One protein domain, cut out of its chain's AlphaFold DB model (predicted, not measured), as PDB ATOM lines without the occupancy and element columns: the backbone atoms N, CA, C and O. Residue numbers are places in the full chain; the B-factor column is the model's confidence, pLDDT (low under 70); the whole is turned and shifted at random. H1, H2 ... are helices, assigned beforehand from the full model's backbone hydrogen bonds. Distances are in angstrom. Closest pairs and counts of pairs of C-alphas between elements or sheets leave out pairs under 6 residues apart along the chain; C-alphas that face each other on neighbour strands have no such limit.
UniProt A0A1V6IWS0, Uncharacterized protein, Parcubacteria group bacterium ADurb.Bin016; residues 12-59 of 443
ATOM      1  N   LEU A  12     144.161 169.614 154.180       87.62
ATOM      2  CA  LEU A  12     143.452 170.571 155.019       87.62
ATOM      3  C   LEU A  12     142.009 170.096 155.236       87.62
ATOM      4  O   LEU A  12     141.323 169.704 154.288       87.62
ATOM      5  N   ASN A  13     141.532 170.117 156.476       83.50
ATOM      6  CA  ASN A  13     140.125 169.891 156.768       83.50
ATOM      7  C   ASN A  13     139.353 171.214 156.627       83.50
ATOM      8  O   ASN A  13     139.525 172.093 157.474       83.50
ATOM      9  N   PRO A  14     138.450 171.352 155.640       80.81
ATOM     10  CA  PRO A  14     137.763 172.615 155.378       80.81
ATOM     11  C   PRO A  14     136.831 173.059 156.516       80.81
ATOM     12  O   PRO A  14     136.513 174.236 156.609       80.81
ATOM     13  N   LYS A  15     136.400 172.150 157.407       83.56
ATOM     14  CA  LYS A  15     135.491 172.491 158.517       83.56
ATOM     15  C   LYS A  15     136.180 173.190 159.685       83.56
ATOM     16  O   LYS A  15     135.536 173.935 160.410       83.56
ATOM     17  N   VAL A  16     137.454 172.879 159.911       85.69
ATOM     18  CA  VAL A  16     138.214 173.351 161.084       85.69
ATOM     19  C   VAL A  16     139.467 174.126 160.698       85.69
ATOM     20  O   VAL A  16     140.153 174.627 161.576       85.69
ATOM     21  N   ASN A  17     139.761 174.220 159.398       88.62
ATOM     22  CA  ASN A  17     140.936 174.882 158.841       88.62
ATOM     23  C   ASN A  17     142.267 174.404 159.455       88.62
ATOM     24  O   ASN A  17     143.184 175.189 159.670       88.62
ATOM     25  N   LEU A  18     142.355 173.103 159.750       90.44
ATOM     26  CA  LEU A  18     143.549 172.440 160.281       90.44
ATOM     27  C   LEU A  18     143.954 171.288 159.366       90.44
ATOM     28  O   LEU A  18     143.100 170.610 158.782       90.44
ATOM     29  N   TYR A  19     145.255 171.055 159.247       90.44
ATOM     30  CA  TYR A  19     145.815 169.960 158.472       90.44
ATOM     31  C   TYR A  19     145.679 168.626 159.202       90.44
ATOM     32  O   TYR A  19     145.765 168.529 160.427       90.44
ATOM     33  N   LYS A  20     145.488 167.557 158.430       88.50
ATOM     34  CA  LYS A  20     145.580 166.189 158.941       88.50
ATOM     35  C   LYS A  20     147.046 165.821 159.123       88.50
ATOM     36  O   LYS A  20     147.688 165.389 158.171       88.50
ATOM     37  N   ILE A  21     147.558 165.989 160.330       88.69
ATOM     38  CA  ILE A  21     148.929 165.616 160.668       88.69
ATOM     39  C   ILE A  21     148.982 164.221 161.313       88.69
ATOM     40  O   ILE A  21     148.037 163.832 162.005       88.69
ATOM     41  N   PRO A  22     150.054 163.449 161.092       85.69
ATOM     42  CA  PRO A  22     150.380 162.310 161.934       85.69
ATOM     43  C   PRO A  22     150.747 162.779 163.340       85.69
ATOM     44  O   PRO A  22     151.384 163.823 163.515       85.69
ATOM     45  N   VAL A  23     150.340 161.980 164.322       85.38
ATOM     46  CA  VAL A  23     150.596 162.211 165.742       85.38
ATOM     47  C   VAL A  23     151.302 160.976 166.291       85.38
ATOM     48  O   VAL A  23     150.888 159.849 166.000       85.38
ATOM     49  N   SER A  24     152.382 161.179 167.040       82.06
ATOM     50  CA  SER A  24     153.135 160.092 167.666       82.06
ATOM     51  C   SER A  24     152.390 159.530 168.877       82.06
ATOM     52  O   SER A  24     151.470 160.149 169.415       82.06
ATOM     53  N   ARG A  25     152.782 158.337 169.339       80.19
ATOM     54  CA  ARG A  25     152.189 157.753 170.550       80.19
ATOM     55  C   ARG A  25     152.381 158.669 171.759       80.19
ATOM     56  O   ARG A  25     151.441 158.841 172.525       80.19
ATOM     57  N   ASP A  26     153.562 159.254 171.908       83.12
ATOM     58  CA  ASP A  26     153.872 160.118 173.047       83.12
ATOM     59  C   ASP A  26     153.060 161.416 172.994       83.12
ATOM     60  O   ASP A  26     152.502 161.827 174.006       83.12
ATOM     61  N   GLU A  27     152.877 161.990 171.802       86.00
ATOM     62  CA  GLU A  27     152.007 163.154 171.593       86.00
ATOM     63  C   GLU A  27     150.539 162.839 171.939       86.00
ATOM     64  O   GLU A  27     149.841 163.675 172.501       86.00
ATOM     65  N   VAL A  28     150.048 161.627 171.662       84.50
ATOM     66  CA  VAL A  28     148.682 161.230 172.060       84.50
ATOM     67  C   VAL A  28     148.565 160.998 173.569       84.50
ATOM     68  O   VAL A  28     147.528 161.302 174.154       84.50
ATOM     69  N   MET A  29     149.590 160.411 174.189       83.88
ATOM     70  CA  MET A  29     149.524 159.949 175.579       83.88
ATOM     71  C   MET A  29     149.879 161.034 176.599       83.88
ATOM     72  O   MET A  29     149.381 160.972 177.722       83.88
ATOM     73  N   TYR A  30     150.726 162.000 176.232       89.12
ATOM     74  CA  TYR A  30     151.308 162.962 177.174       89.12
ATOM     75  C   TYR A  30     151.028 164.431 176.838       89.12
ATOM     76  O   TYR A  30     151.157 165.272 177.727       89.12
ATOM     77  N   GLU A  31     150.610 164.759 175.612       91.19
ATOM     78  CA  GLU A  31     150.322 166.146 175.232       91.19
ATOM     79  C   GLU A  31     148.841 166.504 175.366       91.19
ATOM     80  O   GLU A  31     147.938 165.665 175.342       91.19
ATOM     81  N   ASN A  32     148.573 167.804 175.491       88.69
ATOM     82  CA  ASN A  32     147.209 168.314 175.554       88.69
ATOM     83  C   ASN A  32     146.637 168.633 174.159       88.69
ATOM     84  O   ASN A  32     147.346 168.854 173.176       88.69
ATOM     85  N   LEU A  33     145.308 168.724 174.082       86.38
ATOM     86  CA  LEU A  33     144.593 168.967 172.826       86.38
ATOM     87  C   LEU A  33     145.007 170.277 172.127       86.38
ATOM     88  O   LEU A  33     144.989 170.347 170.897       86.38
ATOM     89  N   ASN A  34     145.356 171.318 172.887       89.81
ATOM     90  CA  ASN A  34     145.740 172.611 172.318       89.81
ATOM     91  C   ASN A  34     147.090 172.526 171.608       89.81
ATOM     92  O   ASN A  34     147.244 173.107 170.535       89.81
ATOM     93  N   PHE A  35     148.023 171.749 172.153       88.62
ATOM     94  CA  PHE A  35     149.308 171.481 171.525       88.62
ATOM     95  C   PHE A  35     149.140 170.739 170.191       88.62
ATOM     96  O   PHE A  35     149.659 171.175 169.166       88.62
ATOM     97  N   ILE A  36     148.304 169.697 170.152       88.69
ATOM     98  CA  ILE A  36     148.018 168.954 168.910       88.69
ATOM     99  C   ILE A  36     147.350 169.858 167.859       88.69
ATOM    100  O   ILE A  36     147.667 169.786 166.670       88.69
ATOM    101  N   ARG A  37     146.442 170.752 168.278       89.75
ATOM    102  CA  ARG A  37     145.821 171.741 167.377       89.75
ATOM    103  C   ARG A  37     146.827 172.742 166.826       89.75
ATOM    104  O   ARG A  37     146.713 173.103 165.659       89.75
ATOM    105  N   PHE A  38     147.780 173.178 167.645       90.38
ATOM    106  CA  PHE A  38     148.863 174.055 167.217       90.38
ATOM    107  C   PHE A  38     149.732 173.377 166.149       90.38
ATOM    108  O   PHE A  38     149.926 173.944 165.079       90.38
ATOM    109  N   LEU A  39     150.142 172.125 166.372       88.75
ATOM    110  CA  LEU A  39     150.897 171.351 165.379       88.75
ATOM    111  C   LEU A  39     150.139 171.202 164.047       88.75
ATOM    112  O   LEU A  39     150.735 171.246 162.974       88.75
ATOM    113  N   ALA A  40     148.813 171.056 164.106       89.75
ATOM    114  CA  ALA A  40     147.958 170.891 162.934       89.75
ATOM    115  C   ALA A  40     147.738 172.183 162.117       89.75
ATOM    116  O   ALA A  40     147.040 172.143 161.103       89.75
ATOM    117  N   GLN A  41     148.308 173.326 162.519       91.62
ATOM    118  CA  GLN A  41     148.259 174.565 161.731       91.62
ATOM    119  C   GLN A  41     149.103 174.487 160.451       91.62
ATOM    120  O   GLN A  41     148.832 175.206 159.491       91.62
ATOM    121  N   THR A  42     150.084 173.583 160.400       88.44
ATOM    122  CA  THR A  42     150.980 173.382 159.253       88.44
ATOM    123  C   THR A  42     151.061 171.910 158.849       88.44
ATOM    124  O   THR A  42     150.806 171.015 159.654       88.44
ATOM    125  N   GLN A  43     151.425 171.630 157.595       87.19
ATOM    126  CA  GLN A  43     151.646 170.257 157.132       87.19
ATOM    127  C   GLN A  43     152.956 169.691 157.691       87.19
ATOM    128  O   GLN A  43     154.021 170.263 157.480       87.19
ATOM    129  N   ARG A  44     152.886 168.525 158.339       84.44
ATOM    130  CA  ARG A  44     154.045 167.809 158.894       84.44
ATOM    131  C   ARG A  44     154.575 166.760 157.912       84.44
ATOM    132  O   ARG A  44     154.342 165.568 158.087       84.44
ATOM    133  N   LEU A  45     155.191 167.213 156.821       81.06
ATOM    134  CA  LEU A  45     155.615 166.357 155.696       81.06
ATOM    135  C   LEU A  45     156.866 165.513 155.988       81.06
ATOM    136  O   LEU A  45     157.145 164.552 155.279       81.06
ATOM    137  N   ASP A  46     157.599 165.872 157.032       77.00
ATOM    138  CA  ASP A  46     158.852 165.287 157.506       77.00
ATOM    139  C   ASP A  46     158.655 164.127 158.499       77.00
ATOM    140  O   ASP A  46     159.616 163.602 159.059       77.00
ATOM    141  N   TYR A  47     157.412 163.693 158.718       75.75
ATOM    142  CA  TYR A  47     157.118 162.589 159.623       75.75
ATOM    143  C   TYR A  47     157.642 161.262 159.057       75.75
ATOM    144  O   TYR A  47     157.221 160.822 157.985       75.75
ATOM    145  N   ASN A  48     158.556 160.604 159.775       68.19
ATOM    146  CA  ASN A  48     159.180 159.366 159.315       68.19
ATOM    147  C   ASN A  48     158.219 158.168 159.440       68.19
ATOM    148  O   ASN A  48     158.070 157.567 160.502       68.19
ATOM    149  N   TRP A  49     157.565 157.804 158.336       64.31
ATOM    150  CA  TRP A  49     156.662 156.645 158.272       64.31
ATOM    151  C   TRP A  49     157.377 155.299 158.130       64.31
ATOM    152  O   TRP A  49     156.734 154.263 158.321       64.31
ATOM    153  N   LEU A  50     158.667 155.291 157.766       57.38
ATOM    154  CA  LEU A  50     159.387 154.065 157.393       57.38
ATOM    155  C   LEU A  50     159.481 153.061 158.545       57.38
ATOM    156  O   LEU A  50     159.414 151.858 158.298       57.38
ATOM    157  N   ASP A  51     159.534 153.533 159.790       56.31
ATOM    158  CA  ASP A  51     159.633 152.644 160.952       56.31
ATOM    159  C   ASP A  51     158.296 151.967 161.308       56.31
ATOM    160  O   ASP A  51     158.293 150.883 161.885       56.31
ATOM    161  N   TYR A  52     157.152 152.545 160.909       54.94
ATOM    162  CA  TYR A  52     155.815 152.018 161.232       54.94
ATOM    163  C   TYR A  52     155.181 151.181 160.110       54.94
ATOM    164  O   TYR A  52     154.365 150.303 160.392       54.94
ATOM    165  N   TYR A  53     155.544 151.423 158.844       54.12
ATOM    166  CA  TYR A  53     155.064 150.635 157.696       54.12
ATOM    167  C   TYR A  53     155.919 149.410 157.377       54.12
ATOM    168  O   TYR A  53     155.488 148.557 156.595       54.12
ATOM    169  N   ASN A  54     157.090 149.277 158.004       53.12
ATOM    170  CA  ASN A  54     157.815 148.015 158.033       53.12
ATOM    171  C   ASN A  54     157.053 147.036 158.930       53.12
ATOM    172  O   ASN A  54     157.432 146.754 160.065       53.12
ATOM    173  N   GLY A  55     155.947 146.507 158.400       57.94
ATOM    174  CA  GLY A  55     155.304 145.331 158.957       57.94
ATOM    175  C   GLY A  55     156.366 144.263 159.211       57.94
ATOM    176  O   GLY A  55     157.360 144.163 158.491       57.94
ATOM    177  N   ASN A  56     156.155 143.443 160.231       67.25
ATOM    178  CA  ASN A  56     157.050 142.371 160.691       67.25
ATOM    179  C   ASN A  56     157.307 141.238 159.660       67.25
ATOM    180  O   ASN A  56     157.686 140.133 160.039       67.25
ATOM    181  N   LYS A  57     157.077 141.488 158.363       63.06
ATOM    182  CA  LYS A  57     157.215 140.572 157.224       63.06
ATOM    183  C   LYS A  57     156.399 139.280 157.334       63.06
ATOM    184  O   LYS A  57     156.565 138.407 156.491       63.06
ATOM    185  N   GLN A  58     155.464 139.166 158.283       65.12
ATOM    186  CA  GLN A  58     154.637 137.962 158.457       65.12
ATOM    187  C   GLN A  58     153.801 137.616 157.220       65.12
ATOM    188  O   GLN A  58     153.514 136.450 156.979       65.12
ATOM    189  N   LEU A  59     153.438 138.620 156.420       61.81
ATOM    190  CA  LEU A  59     152.655 138.436 155.198       61.81
ATOM    191  C   LEU A  59     153.511 138.398 153.927       61.81
ATOM    192  O   LEU A  59     152.961 138.260 152.839       61.81
TER     193      LEU A  59
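Overview. This is residues 12 to 59 of the 443 residues of an uncharacterized protein of Parcubacteria group bacterium ADurb.Bin016 (UniProt A0A1V6IWS0). There is little regular structure: the printed part winds into one open loop bearing short helices H1 and H2, and residues 50 to 59, of which 50 to 53 belong to H3, stick out as a tail. The 48 printed residues have three named helices, in the order H1, H2, H3, and no named strand; the class is all helix, with 17 residues in named elements. The whole is loose, with a radius of gyration of the C-alphas of 13.4 A, and spans 39 by 25 by 18 A.

Arrangement. Start at residues 12 to 13, which pair antiparallel with residues 18 to 19. Further on, H1, residues 25 to 30, and H2, residues 33 to 39, are close but not clearly touching: their closest C-alphas, of Glu 27 and Ile 36, are 7.5 A apart. They run opposite ways at a steep tilt of 46 degrees. H3, residues 50 to 53, is apart from both. Every O i to N i+4 pair is within hydrogen-bond range in H1 and H2; H3 is too short for one.

Along the chain. Find C-alpha 25 at (152.189, 157.753, 170.550); from there H1 runs 8.5 A. H2 runs 10.0 A, and H3 5.5 A to C-alpha 53 at (155.064, 150.635, 157.696).

Size, cuts and confidence. The printed part has no cut and no long link. Residues 48 to 59 have pLDDT under 70.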